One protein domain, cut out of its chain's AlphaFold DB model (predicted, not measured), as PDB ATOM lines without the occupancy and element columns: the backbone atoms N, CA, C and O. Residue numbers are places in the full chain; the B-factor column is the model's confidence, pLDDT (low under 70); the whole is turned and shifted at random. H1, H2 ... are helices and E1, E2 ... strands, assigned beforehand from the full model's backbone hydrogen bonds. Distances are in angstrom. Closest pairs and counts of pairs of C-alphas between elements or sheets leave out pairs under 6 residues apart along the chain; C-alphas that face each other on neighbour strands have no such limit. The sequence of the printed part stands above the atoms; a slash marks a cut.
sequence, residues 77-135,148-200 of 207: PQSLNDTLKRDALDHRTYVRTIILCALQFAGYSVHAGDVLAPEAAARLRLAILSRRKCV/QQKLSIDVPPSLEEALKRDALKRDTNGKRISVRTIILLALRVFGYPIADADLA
ATOM      1  N   PRO A  77       3.403 217.716   3.689       90.81
ATOM      2  CA  PRO A  77       2.127 217.026   3.851       90.81
ATOM      3  C   PRO A  77       0.962 218.005   4.014       90.81
ATOM      4  O   PRO A  77       1.083 219.018   4.710       90.81
ATOM      5  N   GLN A  78      -0.179 217.702   3.396       89.12
ATOM      6  CA  GLN A  78      -1.338 218.585   3.447       89.12
ATOM      7  C   GLN A  78      -1.846 218.787   4.876       89.12
ATOM      8  O   GLN A  78      -1.976 219.927   5.321       89.12
ATOM      9  N   SER A  79      -1.993 217.684   5.609       87.19
ATOM     10  CA  SER A  79      -2.376 217.649   7.025       87.19
ATOM     11  C   SER A  79      -1.474 218.515   7.912       87.19
ATOM     12  O   SER A  79      -1.953 219.210   8.814       87.19
ATOM     13  N   LEU A  80      -0.167 218.526   7.631       91.31
ATOM     14  CA  LEU A  80       0.794 219.358   8.346       91.31
ATOM     15  C   LEU A  80       0.554 220.845   8.074       91.31
ATOM     16  O   LEU A  80       0.537 221.632   9.014       91.31
ATOM     17  N   ASN A  81       0.346 221.239   6.816       92.81
ATOM     18  CA  ASN A  81       0.073 222.641   6.485       92.81
ATOM     19  C   ASN A  81      -1.220 223.140   7.136       92.81
ATOM     20  O   ASN A  81      -1.264 224.260   7.631       92.81
ATOM     21  N   ASP A  82      -2.269 222.318   7.144       92.06
ATOM     22  CA  ASP A  82      -3.553 222.700   7.731       92.06
ATOM     23  C   ASP A  82      -3.415 222.882   9.249       92.06
ATOM     24  O   ASP A  82      -3.924 223.852   9.814       92.06
ATOM     25  N   THR A  83      -2.615 222.029   9.897       91.88
ATOM     26  CA  THR A  83      -2.256 222.184  11.313       91.88
ATOM     27  C   THR A  83      -1.437 223.454  11.553       91.88
ATOM     28  O   THR A  83      -1.749 224.214  12.465       91.88
ATOM     29  N   LEU A  84      -0.426 223.727  10.720       94.44
ATOM     30  CA  LEU A  84       0.391 224.942  10.813       94.44
ATOM     31  C   LEU A  84      -0.450 226.211  10.643       94.44
ATOM     32  O   LEU A  84      -0.245 227.178  11.369       94.44
ATOM     33  N   LYS A  85      -1.400 226.217   9.702       95.00
ATOM     34  CA  LYS A  85      -2.321 227.342   9.486       95.00
ATOM     35  C   LYS A  85      -3.247 227.552  10.676       95.00
ATOM     36  O   LYS A  85      -3.442 228.693  11.081       95.00
ATOM     37  N   ARG A  86      -3.795 226.473  11.242       94.25
ATOM     38  CA  ARG A  86      -4.623 226.551  12.450       94.25
ATOM     39  C   ARG A  86      -3.831 227.131  13.617       94.25
ATOM     40  O   ARG A  86      -4.283 228.083  14.233       94.25
ATOM     41  N   ASP A  87      -2.619 226.638  13.848       93.38
ATOM     42  CA  ASP A  87      -1.759 227.145  14.917       93.38
ATOM     43  C   ASP A  87      -1.350 228.606  14.675       93.38
ATOM     44  O   ASP A  87      -1.311 229.411  15.603       93.38
ATOM     45  N   ALA A  88      -1.085 228.977  13.421       94.38
ATOM     46  CA  ALA A  88      -0.815 230.361  13.057       94.38
ATOM     47  C   ALA A  88      -2.003 231.274  13.407       94.38
ATOM     48  O   ALA A  88      -1.804 232.329  14.005       94.38
ATOM     49  N   LEU A  89      -3.233 230.841  13.116       95.38
ATOM     50  CA  LEU A  89      -4.452 231.569  13.477       95.38
ATOM     51  C   LEU A  89      -4.660 231.641  14.997       95.38
ATOM     52  O   LEU A  89      -4.849 232.738  15.524       95.38
ATOM     53  N   ASP A  90      -4.557 230.512  15.703       93.00
ATOM     54  CA  ASP A  90      -4.756 230.416  17.158       93.00
ATOM     55  C   ASP A  90      -3.809 231.352  17.923       93.00
ATOM     56  O   ASP A  90      -4.188 232.001  18.900       93.00
ATOM     57  N   HIS A  91      -2.564 231.448  17.455       90.62
ATOM     58  CA  HIS A  91      -1.512 232.227  18.100       90.62
ATOM     59  C   HIS A  91      -1.290 233.606  17.464       90.62
ATOM     60  O   HIS A  91      -0.319 234.278  17.813       90.62
ATOM     61  N   ARG A  92      -2.183 234.041  16.558       94.00
ATOM     62  CA  ARG A  92      -2.115 235.334  15.848       94.00
ATOM     63  C   ARG A  92      -0.736 235.600  15.233       94.00
ATOM     64  O   ARG A  92      -0.169 236.683  15.366       94.00
ATOM     65  N   THR A  93      -0.187 234.582  14.589       94.00
ATOM     66  CA  THR A  93       1.132 234.591  13.955       94.00
ATOM     67  C   THR A  93       1.036 234.072  12.519       94.00
ATOM     68  O   THR A  93      -0.050 233.835  11.993       94.00
ATOM     69  N   TYR A  94       2.178 233.897  11.860       94.19
ATOM     70  CA  TYR A  94       2.272 233.373  10.503       94.19
ATOM     71  C   TYR A  94       2.908 231.983  10.492       94.19
ATOM     72  O   TYR A  94       3.790 231.674  11.294       94.19
ATOM     73  N   VAL A  95       2.537 231.165   9.502       94.75
ATOM     74  CA  VAL A  95       3.160 229.848   9.262       94.75
ATOM     75  C   VAL A  95       4.678 229.975   9.094       94.75
ATOM     76  O   VAL A  95       5.431 229.175   9.647       94.75
ATOM     77  N   ARG A  96       5.130 231.025   8.393       94.50
ATOM     78  CA  ARG A  96       6.549 231.391   8.264       94.50
ATOM     79  C   ARG A  96       7.223 231.464   9.634       94.50
ATOM     80  O   ARG A  96       8.216 230.785   9.854       94.50
ATOM     81  N   THR A  97       6.667 232.252  10.550       93.94
ATOM     82  CA  THR A  97       7.224 232.478  11.888       93.94
ATOM     83  C   THR A  97       7.304 231.181  12.688       93.94
ATOM     84  O   THR A  97       8.322 230.921  13.317       93.94
ATOM     85  N   ILE A  98       6.284 230.321  12.610       95.44
ATOM     86  CA  ILE A  98       6.301 229.003  13.268       95.44
ATOM     87  C   ILE A  98       7.452 228.138  12.736       95.44
ATOM     88  O   ILE A  98       8.195 227.548  13.519       95.44
ATOM     89  N   ILE A  99       7.632 228.084  11.413       94.88
ATOM     90  CA  ILE A  99       8.718 227.314  10.789       94.88
ATOM     91  C   ILE A  99      10.084 227.883  11.177       94.88
ATOM     92  O   ILE A  99      10.995 227.122  11.496       94.88
ATOM     93  N   LEU A 100      10.226 229.207  11.199       94.38
ATOM     94  CA  LEU A 100      11.454 229.871  11.625       94.38
ATOM     95  C   LEU A 100      11.769 229.603  13.101       94.38
ATOM     96  O   LEU A 100      12.916 229.302  13.420       94.38
ATOM     97  N   CYS A 101      10.769 229.603  13.987       94.31
ATOM     98  CA  CYS A 101      10.938 229.182  15.379       94.31
ATOM     99  C   CYS A 101      11.362 227.711  15.488       94.31
ATOM    100  O   CYS A 101      12.228 227.385  16.296       94.31
ATOM    101  N   ALA A 102      10.797 226.820  14.669       94.75
ATOM    102  CA  ALA A 102      11.192 225.414  14.649       94.75
ATOM    103  C   ALA A 102      12.644 225.226  14.173       94.75
ATOM    104  O   ALA A 102      13.388 224.446  14.764       94.75
ATOM    105  N   LEU A 103      13.069 225.969  13.147       94.12
ATOM    106  CA  LEU A 103      14.455 225.975  12.669       94.12
ATOM    107  C   LEU A 103      15.413 226.554  13.715       94.12
ATOM    108  O   LEU A 103      16.462 225.966  13.969       94.12
ATOM    109  N   GLN A 104      15.036 227.650  14.375       93.94
ATOM    110  CA  GLN A 104      15.810 228.215  15.478       93.94
ATOM    111  C   GLN A 104      15.968 227.207  16.622       93.94
ATOM    112  O   GLN A 104      17.063 227.023  17.146       93.94
ATOM    113  N   PHE A 105      14.894 226.490  16.960       92.56
ATOM    114  CA  PHE A 105      14.918 225.439  17.972       92.56
ATOM    115  C   PHE A 105      15.818 224.255  17.578       92.56
ATOM    116  O   PHE A 105      16.445 223.642  18.437       92.56
ATOM    117  N   ALA A 106      15.925 223.956  16.282       91.38
ATOM    118  CA  ALA A 106      16.852 222.959  15.747       91.38
ATOM    119  C   ALA A 106      18.317 223.450  15.668       91.38
ATOM    120  O   ALA A 106      19.180 222.696  15.225       91.38
ATOM    121  N   GLY A 107      18.606 224.683  16.102       91.75
ATOM    122  CA  GLY A 107      19.956 225.250  16.166       91.75
ATOM    123  C   GLY A 107      20.350 226.129  14.976       91.75
ATOM    124  O   GLY A 107      21.504 226.546  14.892       91.75
ATOM    125  N   TYR A 108      19.428 226.439  14.059       92.62
ATOM    126  CA  TYR A 108      19.714 227.372  12.967       92.62
ATOM    127  C   TYR A 108      19.702 228.825  13.455       92.62
ATOM    128  O   TYR A 108      18.854 229.231  14.248       92.62
ATOM    129  N   SER A 109      20.628 229.636  12.940       89.62
ATOM    130  CA  SER A 109      20.653 231.070  13.232       89.62
ATOM    131  C   SER A 109      19.535 231.780  12.470       89.62
ATOM    132  O   SER A 109      19.514 231.786  11.238       89.62
ATOM    133  N   VAL A 110      18.596 232.365  13.211       89.12
ATOM    134  CA  VAL A 110      17.477 233.151  12.681       89.12
ATOM    135  C   VAL A 110      17.457 234.499  13.392       89.12
ATOM    136  O   VAL A 110      17.707 234.574  14.595       89.12
ATOM    137  N   HIS A 111      17.179 235.569  12.648       86.94
ATOM    138  CA  HIS A 111      17.122 236.915  13.203       86.94
ATOM    139  C   HIS A 111      15.992 237.038  14.239       86.94
ATOM    140  O   HIS A 111      14.875 236.581  14.000       86.94
ATOM    141  N   ALA A 112      16.258 237.697  15.373       84.25
ATOM    142  CA  ALA A 112      15.309 237.803  16.488       84.25
ATOM    143  C   ALA A 112      13.972 238.465  16.095       84.25
ATOM    144  O   ALA A 112      12.935 238.124  16.648       84.25
ATOM    145  N   GLY A 113      13.990 239.373  15.114       83.50
ATOM    146  CA  GLY A 113      12.780 240.026  14.592       83.50
ATOM    147  C   GLY A 113      11.880 239.137  13.722       83.50
ATOM    148  O   GLY A 113      10.738 239.503  13.473       83.50
ATOM    149  N   ASP A 114      12.370 237.984  13.257       84.25
ATOM    150  CA  ASP A 114      11.600 237.053  12.419       84.25
ATOM    151  C   ASP A 114      10.938 235.919  13.219       84.25
ATOM    152  O   ASP A 114      10.121 235.167  12.679       84.25
ATOM    153  N   VAL A 115      11.302 235.774  14.495       89.56
ATOM    154  CA  VAL A 115      10.828 234.717  15.394       89.56
ATOM    155  C   VAL A 115       9.945 235.293  16.491       89.56
ATOM    156  O   VAL A 115      10.012 236.471  16.836       89.56
ATOM    157  N   LEU A 116       9.092 234.442  17.057       88.94
ATOM    158  CA  LEU A 116       8.339 234.799  18.251       88.94
ATOM    159  C   LEU A 116       9.292 235.058  19.423       88.94
ATOM    160  O   LEU A 116      10.329 234.406  19.550       88.94
ATOM    161  N   ALA A 117       8.879 235.946  20.330       89.75
ATOM    162  CA  ALA A 117       9.523 236.085  21.630       89.75
ATOM    163  C   ALA A 117       9.650 234.705  22.314       89.75
ATOM    164  O   ALA A 117       8.737 233.880  22.181       89.75
ATOM    165  N   PRO A 118      10.733 234.440  23.067       88.00
ATOM    166  CA  PRO A 118      11.034 233.107  23.593       88.00
ATOM    167  C   PRO A 118       9.892 232.525  24.440       88.00
ATOM    168  O   PRO A 118       9.559 231.349  24.306       88.00
ATOM    169  N   GLU A 119       9.217 233.354  25.237       89.75
ATOM    170  CA  GLU A 119       8.039 232.945  26.013       89.75
ATOM    171  C   GLU A 119       6.854 232.548  25.123       89.75
ATOM    172  O   GLU A 119       6.179 231.549  25.368       89.75
ATOM    173  N   ALA A 120       6.592 233.309  24.058       89.19
ATOM    174  CA  ALA A 120       5.527 233.005  23.111       89.19
ATOM    175  C   ALA A 120       5.827 231.720  22.321       89.19
ATOM    176  O   ALA A 120       4.929 230.896  22.147       89.19
ATOM    177  N   ALA A 121       7.085 231.509  21.923       89.38
ATOM    178  CA  ALA A 121       7.536 230.273  21.288       89.38
ATOM    179  C   ALA A 121       7.391 229.062  22.228       89.38
ATOM    180  O   ALA A 121       6.901 228.010  21.811       89.38
ATOM    181  N   ALA A 122       7.743 229.214  23.511       90.94
ATOM    182  CA  ALA A 122       7.567 228.173  24.520       90.94
ATOM    183  C   ALA A 122       6.084 227.828  24.743       90.94
ATOM    184  O   ALA A 122       5.731 226.649  24.786       90.94
ATOM    185  N   ARG A 123       5.201 228.837  24.809       91.88
ATOM    186  CA  ARG A 123       3.743 228.636  24.913       91.88
ATOM    187  C   ARG A 123       3.167 227.913  23.700       91.88
ATOM    188  O   ARG A 123       2.406 226.966  23.876       91.88
ATOM    189  N   LEU A 124       3.551 228.319  22.488       91.69
ATOM    190  CA  LEU A 124       3.154 227.645  21.249       91.69
ATOM    191  C   LEU A 124       3.567 226.170  21.281       91.69
ATOM    192  O   LEU A 124       2.749 225.283  21.053       91.69
ATOM    193  N   ARG A 125       4.828 225.893  21.628       91.94
ATOM    194  CA  ARG A 125       5.341 224.524  21.723       91.94
ATOM    195  C   ARG A 125       4.580 223.698  22.755       91.94
ATOM    196  O   ARG A 125       4.201 222.564  22.474       91.94
ATOM    197  N   LEU A 126       4.325 224.261  23.933       90.94
ATOM    198  CA  LEU A 126       3.559 223.587  24.976       90.94
ATOM    199  C   LEU A 126       2.123 223.294  24.519       90.94
ATOM    200  O   LEU A 126       1.632 222.190  24.756       90.94
ATOM    201  N   ALA A 127       1.477 224.216  23.800       89.25
ATOM    202  CA  ALA A 127       0.154 224.002  23.214       89.25
ATOM    203  C   ALA A 127       0.160 222.867  22.172       89.25
ATOM    204  O   ALA A 127      -0.682 221.969  22.230       89.25
ATOM    205  N   ILE A 128       1.150 222.843  21.272       88.81
ATOM    206  CA  ILE A 128       1.323 221.777  20.270       88.81
ATOM    207  C   ILE A 128       1.506 220.414  20.950       88.81
ATOM    208  O   ILE A 128       0.817 219.448  20.613       88.81
ATOM    209  N   LEU A 129       2.404 220.332  21.937       88.12
ATOM    210  CA  LEU A 129       2.679 219.093  22.668       88.12
ATOM    211  C   LEU A 129       1.471 218.621  23.490       88.12
ATOM    212  O   LEU A 129       1.227 217.418  23.583       88.12
ATOM    213  N   SER A 130       0.690 219.546  24.048       87.19
ATOM    214  CA  SER A 130      -0.522 219.216  24.810       87.19
ATOM    215  C   SER A 130      -1.610 218.618  23.916       87.19
ATOM    216  O   SER A 130      -2.252 217.640  24.298       87.19
ATOM    217  N   ARG A 131      -1.765 219.125  22.685       81.25
ATOM    218  CA  ARG A 131      -2.712 218.571  21.702       81.25
ATOM    219  C   ARG A 131      -2.360 217.145  21.281       81.25
ATOM    220  O   ARG A 131      -3.263 216.335  21.113       81.25
ATOM    221  N   ARG A 132      -1.069 216.805  21.180       72.44
ATOM    222  CA  ARG A 132      -0.636 215.427  20.885       72.44
ATOM    223  C   ARG A 132      -1.092 214.416  21.935       72.44
ATOM    224  O   ARG A 132      -1.426 213.302  21.566       72.44
ATOM    225  N   LYS A 133      -1.111 214.787  23.219       61.50
ATOM    226  CA  LYS A 133      -1.546 213.876  24.292       61.50
ATOM    227  C   LYS A 133      -3.040 213.544  24.229       61.50
ATOM    228  O   LYS A 133      -3.441 212.528  24.773       61.50
ATOM    229  N   CYS A 134      -3.842 214.391  23.582       54.03
ATOM    230  CA  CYS A 134      -5.294 214.214  23.482       54.03
ATOM    231  C   CYS A 134      -5.721 213.438  22.228       54.03
ATOM    232  O   CYS A 134      -6.872 213.022  22.131       54.03
ATOM    233  N   VAL A 135      -4.817 213.255  21.261       55.88
ATOM    234  CA  VAL A 135      -5.067 212.447  20.068       55.88
ATOM    235  C   VAL A 135      -4.485 211.065  20.341       55.88
ATOM    236  O   VAL A 135      -3.291 210.843  20.148       55.88
ATOM    237  N   GLN A 148       0.910 215.806  -0.933       85.81
ATOM    238  CA  GLN A 148       1.926 216.840  -0.766       85.81
ATOM    239  C   GLN A 148       1.456 218.141  -1.412       85.81
ATOM    240  O   GLN A 148       0.937 218.138  -2.526       85.81
ATOM    241  N   GLN A 149       1.723 219.269  -0.762       89.69
ATOM    242  CA  GLN A 149       1.459 220.597  -1.310       89.69
ATOM    243  C   GLN A 149       2.685 221.500  -1.220       89.69
ATOM    244  O   GLN A 149       3.541 221.332  -0.351       89.69
ATOM    245  N   LYS A 150       2.783 222.468  -2.134       91.31
ATOM    246  CA  LYS A 150       3.860 223.463  -2.127       91.31
ATOM    247  C   LYS A 150       3.574 224.517  -1.060       91.31
ATOM    248  O   LYS A 150       2.519 225.142  -1.075       91.31
ATOM    249  N   LEU A 151       4.541 224.743  -0.184       91.00
ATOM    250  CA  LEU A 151       4.575 225.846   0.760       91.00
ATOM    251  C   LEU A 151       5.753 226.747   0.400       91.00
ATOM    252  O   LEU A 151       6.891 226.287   0.344       91.00
ATOM    253  N   SER A 152       5.473 228.026   0.174       92.44
ATOM    254  CA  SER A 152       6.503 229.047   0.020       92.44
ATOM    255  C   SER A 152       6.606 229.867   1.298       92.44
ATOM    256  O   SER A 152       5.593 230.347   1.802       92.44
ATOM    257  N   ILE A 153       7.825 230.031   1.794       91.38
ATOM    258  CA  ILE A 153       8.148 230.858   2.950       91.38
ATOM    259  C   ILE A 153       9.300 231.789   2.613       91.38
ATOM    260  O   ILE A 153      10.242 231.414   1.920       91.38
ATOM    261  N   ASP A 154       9.228 232.994   3.145       90.75
ATOM    262  CA  ASP A 154      10.300 233.968   3.040       90.75
ATOM    263  C   ASP A 154      11.362 233.662   4.102       90.75
ATOM    264  O   ASP A 154      11.049 233.535   5.286       90.75
ATOM    265  N   VAL A 155      12.620 233.509   3.712       89.31
ATOM    266  CA  VAL A 155      13.725 233.182   4.620       89.31
ATOM    267  C   VAL A 155      14.885 234.156   4.425       89.31
ATOM    268  O   VAL A 155      15.112 234.626   3.308       89.31
ATOM    269  N   PRO A 156      15.643 234.478   5.486       88.25
ATOM    270  CA  PRO A 156      16.883 235.226   5.336       88.25
ATOM    271  C   PRO A 156      17.871 234.479   4.420       88.25
ATOM    272  O   PRO A 156      17.952 233.249   4.506       88.25
ATOM    273  N   PRO A 157      18.665 235.184   3.593       86.81
ATOM    274  CA  PRO A 157      19.613 234.544   2.674       86.81
ATOM    275  C   PRO A 157      20.643 233.672   3.407       86.81
ATOM    276  O   PRO A 157      20.937 232.560   2.976       86.81
ATOM    277  N   SER A 158      21.117 234.115   4.575       89.06
ATOM    278  CA  SER A 158      22.043 233.348   5.418       89.06
ATOM    279  C   SER A 158      21.461 232.007   5.878       89.06
ATOM    280  O   SER A 158      22.171 231.000   5.935       89.06
ATOM    281  N   LEU A 159      20.160 231.978   6.181       89.88
ATOM    282  CA  LEU A 159      19.450 230.761   6.558       89.88
ATOM    283  C   LEU A 159      19.268 229.845   5.346       89.88
ATOM    284  O   LEU A 159      19.492 228.643   5.454       89.88
ATOM    285  N   GLU A 160      18.905 230.398   4.188       89.38
ATOM    286  CA  GLU A 160      18.770 229.619   2.956       89.38
ATOM    287  C   GLU A 160      20.089 228.932   2.572       89.38
ATOM    288  O   GLU A 160      20.106 227.738   2.265       89.38
ATOM    289  N   GLU A 161      21.209 229.650   2.636       89.31
ATOM    290  CA  GLU A 161      22.538 229.097   2.374       89.31
ATOM    291  C   GLU A 161      22.935 228.025   3.394       89.31
ATOM    292  O   GLU A 161      23.507 227.000   3.020       89.31
ATOM    293  N   ALA A 162      22.623 228.221   4.679       89.00
ATOM    294  CA  ALA A 162      22.855 227.209   5.708       89.00
ATOM    295  C   ALA A 162      22.059 225.925   5.425       89.00
ATOM    296  O   ALA A 162      22.629 224.835   5.432       89.00
ATOM    297  N   LEU A 163      20.774 226.057   5.082       90.06
ATOM    298  CA  LEU A 163      19.915 224.931   4.718       90.06
ATOM    299  C   LEU A 163      20.415 224.212   3.460       90.06
ATOM    300  O   LEU A 163      20.437 222.984   3.426       90.06
ATOM    301  N   LYS A 164      20.847 224.953   2.432       89.25
ATOM    302  CA  LYS A 164      21.424 224.374   1.208       89.25
ATOM    303  C   LYS A 164      22.723 223.625   1.491       89.25
ATOM    304  O   LYS A 164      22.896 222.525   0.975       89.25
ATOM    305  N   ARG A 165      23.615 224.177   2.321       87.69
ATOM    306  CA  ARG A 165      24.861 223.504   2.727       87.69
ATOM    307  C   ARG A 165      24.582 222.212   3.486       87.69
ATOM    308  O   ARG A 165      25.190 221.189   3.185       87.69
ATOM    309  N   ASP A 166      23.635 222.232   4.417       85.00
ATOM    310  CA  ASP A 166      23.249 221.032   5.161       85.00
ATOM    311  C   ASP A 166      22.537 219.998   4.287       85.00
ATOM    312  O   ASP A 166      22.740 218.801   4.473       85.00
ATOM    313  N   ALA A 167      21.786 220.429   3.274       83.69
ATOM    314  CA  ALA A 167      21.180 219.533   2.292       83.69
ATOM    315  C   ALA A 167      22.210 218.830   1.375       83.69
ATOM    316  O   ALA A 167      21.888 217.904   0.632       83.69
ATOM    317  N   LEU A 168      23.484 219.228   1.407       80.81
ATOM    318  CA  LEU A 168      24.547 218.473   0.736       80.81
ATOM    319  C   LEU A 168      25.079 217.322   1.598       80.81
ATOM    320  O   LEU A 168      25.754 216.431   1.072       80.81
ATOM    321  N   LYS A 169      24.767 217.307   2.901       83.44
ATOM    322  CA  LYS A 169      25.171 216.235   3.811       83.44
ATOM    323  C   LYS A 169      24.402 214.951   3.499       83.44
ATOM    324  O   LYS A 169      23.276 214.966   2.993       83.44
ATOM    325  N   ARG A 170      25.043 213.822   3.796       77.75
ATOM    326  CA  ARG A 170      24.422 212.500   3.721       77.75
ATOM    327  C   ARG A 170      23.841 212.130   5.084       77.75
ATOM    328  O   ARG A 170      24.428 212.463   6.111       77.75
ATOM    329  N   ASP A 171      22.688 211.477   5.075       76.44
ATOM    330  CA  ASP A 171      22.092 210.862   6.255       76.44
ATOM    331  C   ASP A 171      22.903 209.630   6.695       76.44
ATOM    332  O   ASP A 171      23.873 209.220   6.050       76.44
ATOM    333  N   THR A 172      22.476 209.003   7.791       73.69
ATOM    334  CA  THR A 172      23.068 207.760   8.312       73.69
ATOM    335  C   THR A 172      22.985 206.587   7.329       73.69
ATOM    336  O   THR A 172      23.720 205.618   7.476       73.69
ATOM    337  N   ASN A 173      22.126 206.679   6.312       73.25
ATOM    338  CA  ASN A 173      21.950 205.684   5.256       73.25
ATOM    339  C   ASN A 173      22.736 206.042   3.980       73.25
ATOM    340  O   ASN A 173      22.531 205.431   2.930       73.25
ATOM    341  N   GLY A 174      23.600 207.063   4.033       74.62
ATOM    342  CA  GLY A 174      24.400 207.525   2.902       74.62
ATOM    343  C   GLY A 174      23.619 208.292   1.825       74.62
ATOM    344  O   GLY A 174      24.183 208.580   0.765       74.62
ATOM    345  N   LYS A 175      22.351 208.647   2.056       78.25
ATOM    346  CA  LYS A 175      21.480 209.388   1.131       78.25
ATOM    347  C   LYS A 175      21.571 210.891   1.377       78.25
ATOM    348  O   LYS A 175      21.672 211.332   2.512       78.25
ATOM    349  N   ARG A 176      21.520 211.707   0.319       80.25
ATOM    350  CA  ARG A 176      21.532 213.177   0.460       80.25
ATOM    351  C   ARG A 176      20.272 213.665   1.178       80.25
ATOM    352  O   ARG A 176      19.163 213.281   0.805       80.25
ATOM    353  N   ILE A 177      20.450 214.526   2.173       85.75
ATOM    354  CA  ILE A 177      19.349 215.145   2.916       85.75
ATOM    355  C   ILE A 177      18.770 216.280   2.068       85.75
ATOM    356  O   ILE A 177      19.504 217.067   1.500       85.75
ATOM    357  N   SER A 178      17.449 216.410   1.958       89.12
ATOM    358  CA  SER A 178      16.853 217.559   1.255       89.12
ATOM    359  C   SER A 178      16.540 218.707   2.219       89.12
ATOM    360  O   SER A 178      16.267 218.467   3.395       89.12
ATOM    361  N   VAL A 179      16.468 219.952   1.725       90.81
ATOM    362  CA  VAL A 179      15.998 221.105   2.528       90.81
ATOM    363  C   VAL A 179      14.604 220.844   3.115       90.81
ATOM    364  O   VAL A 179      14.338 221.165   4.270       90.81
ATOM    365  N   ARG A 180      13.730 220.183   2.345       91.19
ATOM    366  CA  ARG A 180      12.423 219.706   2.819       91.19
ATOM    367  C   ARG A 180      12.576 218.815   4.050       91.19
ATOM    368  O   ARG A 180      11.885 219.032   5.037       91.19
ATOM    369  N   THR A 181      13.468 217.828   3.995       90.69
ATOM    370  CA  THR A 181      13.718 216.907   5.113       90.69
ATOM    371  C   THR A 181      14.200 217.663   6.347       90.69
ATOM    372  O   THR A 181      13.687 217.409   7.428       90.69
ATOM    373  N   ILE A 182      15.104 218.635   6.192       92.38
ATOM    374  CA  ILE A 182      15.589 219.469   7.307       92.38
ATOM    375  C   ILE A 182      14.429 220.217   7.975       92.38
ATOM    376  O   ILE A 182      14.275 220.155   9.193       92.38
ATOM    377  N   ILE A 183      13.568 220.868   7.187       93.25
ATOM    378  CA  ILE A 183      12.411 221.610   7.711       93.25
ATOM    379  C   ILE A 183      11.421 220.676   8.412       93.25
ATOM    380  O   ILE A 183      10.948 220.984   9.505       93.25
ATOM    381  N   LEU A 184      11.114 219.521   7.816       93.00
ATOM    382  CA  LEU A 184      10.214 218.542   8.424       93.00
ATOM    383  C   LEU A 184      10.796 217.965   9.721       93.00
ATOM    384  O   LEU A 184      10.068 217.806  10.696       93.00
ATOM    385  N   LEU A 185      12.102 217.700   9.777       92.56
ATOM    386  CA  LEU A 185      12.765 217.268  11.008       92.56
ATOM    387  C   LEU A 185      12.705 218.353  12.087       92.56
ATOM    388  O   LEU A 185      12.344 218.047  13.222       92.56
ATOM    389  N   ALA A 186      12.964 219.614  11.736       94.06
ATOM    390  CA  ALA A 186      12.851 220.733  12.669       94.06
ATOM    391  C   ALA A 186      11.425 220.856  13.238       94.06
ATOM    392  O   ALA A 186      11.243 220.949  14.451       94.06
ATOM    393  N   LEU A 187      10.398 220.757  12.386       94.44
ATOM    394  CA  LEU A 187       8.995 220.759  12.812       94.44
ATOM    395  C   LEU A 187       8.647 219.548  13.692       94.44
ATOM    396  O   LEU A 187       7.913 219.694  14.674       94.44
ATOM    397  N   ARG A 188       9.194 218.363  13.396       93.00
ATOM    398  CA  ARG A 188       9.002 217.159  14.219       93.00
ATOM    399  C   ARG A 188       9.592 217.345  15.614       93.00
ATOM    400  O   ARG A 188       8.914 217.040  16.593       93.00
ATOM    401  N   VAL A 189      10.810 217.882  15.704       92.31
ATOM    402  CA  VAL A 189      11.487 218.212  16.973       92.31
ATOM    403  C   VAL A 189      10.716 219.290  17.746       92.31
ATOM    404  O   VAL A 189      10.610 219.229  18.974       92.31
ATOM    405  N   PHE A 190      10.120 220.245  17.031       91.94
ATOM    406  CA  PHE A 190       9.275 221.277  17.623       91.94
ATOM    407  C   PHE A 190       7.969 220.714  18.207       91.94
ATOM    408  O   PHE A 190       7.447 221.262  19.175       91.94
ATOM    409  N   GLY A 191       7.475 219.586  17.686       90.62
ATOM    410  CA  GLY A 191       6.332 218.851  18.235       90.62
ATOM    411  C   GLY A 191       5.264 218.465  17.211       90.62
ATOM    412  O   GLY A 191       4.279 217.828  17.578       90.62
ATOM    413  N   TYR A 192       5.428 218.788  15.927       91.44
ATOM    414  CA  TYR A 192       4.434 218.457  14.901       91.44
ATOM    415  C   TYR A 192       4.424 216.962  14.560       91.44
ATOM    416  O   TYR A 192       5.496 216.357  14.461       91.44
ATOM    417  N   PRO A 193       3.249 216.319  14.424       86.75
ATOM    418  CA  PRO A 193       3.145 214.917  14.020       86.75
ATOM    419  C   PRO A 193       3.513 214.774  12.543       86.75
ATOM    420  O   PRO A 193       2.776 215.207  11.664       86.75
ATOM    421  N   ILE A 194       4.681 214.194  12.279       88.50
ATOM    422  CA  ILE A 194       5.191 213.942  10.929       88.50
ATOM    423  C   ILE A 194       5.539 212.461  10.854       88.50
ATOM    424  O   ILE A 194       6.298 211.969  11.694       88.50
ATOM    425  N   ALA A 195       4.960 211.760   9.880       85.81
ATOM    426  CA  ALA A 195       5.193 210.339   9.673       85.81
ATOM    427  C   ALA A 195       6.584 210.088   9.074       85.81
ATOM    428  O   ALA A 195       7.091 210.891   8.288       85.81
ATOM    429  N   ASP A 196       7.184 208.937   9.383       84.25
ATOM    430  CA  ASP A 196       8.483 208.554   8.813       84.25
ATOM    431  C   ASP A 196       8.413 208.393   7.284       84.25
ATOM    432  O   ASP A 196       9.356 208.747   6.576       84.25
ATOM    433  N   ALA A 197       7.257 207.968   6.759       81.94
ATOM    434  CA  ALA A 197       6.992 207.902   5.322       81.94
ATOM    435  C   ALA A 197       7.100 209.276   4.637       81.94
ATOM    436  O   ALA A 197       7.595 209.365   3.517       81.94
ATOM    437  N   ASP A 198       6.710 210.361   5.318       82.88
ATOM    438  CA  ASP A 198       6.820 211.717   4.774       82.88
ATOM    439  C   ASP A 198       8.264 212.237   4.796       82.88
ATOM    440  O   ASP A 198       8.587 213.153   4.040       82.88
ATOM    441  N   LEU A 199       9.145 211.669   5.625       82.38
ATOM    442  CA  LEU A 199      10.568 212.023   5.690       82.38
ATOM    443  C   LEU A 199      11.412 211.290   4.643       82.38
ATOM    444  O   LEU A 199      12.533 211.723   4.359       82.38
ATOM    445  N   ALA A 200      10.876 210.221   4.050       75.94
ATOM    446  CA  ALA A 200      11.586 209.421   3.069       75.94
ATOM    447  C   ALA A 200      11.985 210.257   1.831       75.94
ATOM    448  O   ALA A 200      11.198 211.074   1.330       75.94
TER     449      ALA A 200
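Overview. This is residues 77 to 135 and 148 to 200 of the 207 residues of an uncharacterized protein of Hyphomicrobiales bacterium (UniProt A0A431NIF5). Two helices, H2 and H5, cross nearly at right angles to make the core, with H1 packed on H2 and H4 on the start of H5. H3, the longest helix, runs past one side of this core, while the lone strand E1 passes H1 and H2 on its way to H4. The printed part has 112 residues, with named elements in the order H1, H2, H3, E1, H4, H5, H6, and is mostly helix. It is compact, with a radius of gyration of the C-alphas of 13.9 A and spans of 38 by 33 by 23 A.

Along the chain. Find C-alpha 78 at (-1.338, 218.585, 3.447); from there H1 runs 18.4 A to residue 90. Next come H2, residues 95 to 105, 15.3 A, and H3, residues 118 to 134, 25.0 A. After the cut, E1 covers residues 148 to 155 in 20.9 A. H4 takes residues 157 to 166, 14.2 A, and H5 residues 179 to 190, 16.5 A. H6, residues 196 to 199, ends at C-alpha 199, (10.568, 212.023, 5.690).

Arrangement. Begin at the hub, H5: it touches H2, about perpendicular at 77 degrees, with Ala 102 and Ala 186 the closest C-alphas at 5.3 A. With residues 179 to 182 alone H5 touches H4, closest at the C-alphas of Leu 163 and Val 179, 5.9 A. H6 only just touches H5, with 3 pairs of C-alphas within 8 A, the closest being Thr 181 and Leu 199, 5.8 A. H1 touches H2 with residues 84 to 88 alone, the C-alphas of Ala 88 and Val 95 being closest at 5.5 A. H3 is close to H2 but not clearly touching, with C-alphas 101 and 121 closest at 6.9 A. E1 pairs with no named strand; its C-alpha 153 is 5.6 A from that of Arg 96 in H2. Every O i to N i+4 pair is within hydrogen-bond range in H1, H2, H4 and H5, and 11 of 13 are in H3; H6 is too short for such a pair.

Size, cuts and confidence. Look for the farthest C-alphas at Arg 92 and Gly 174, 40.5 A apart. Residues 136 to 147 are not printed, and C-alphas 135 and 148 are 22.4 A apart across the cut. The links H2 to H3 and H4 to H5 are long. Residues 133 to 135 have pLDDT under 70.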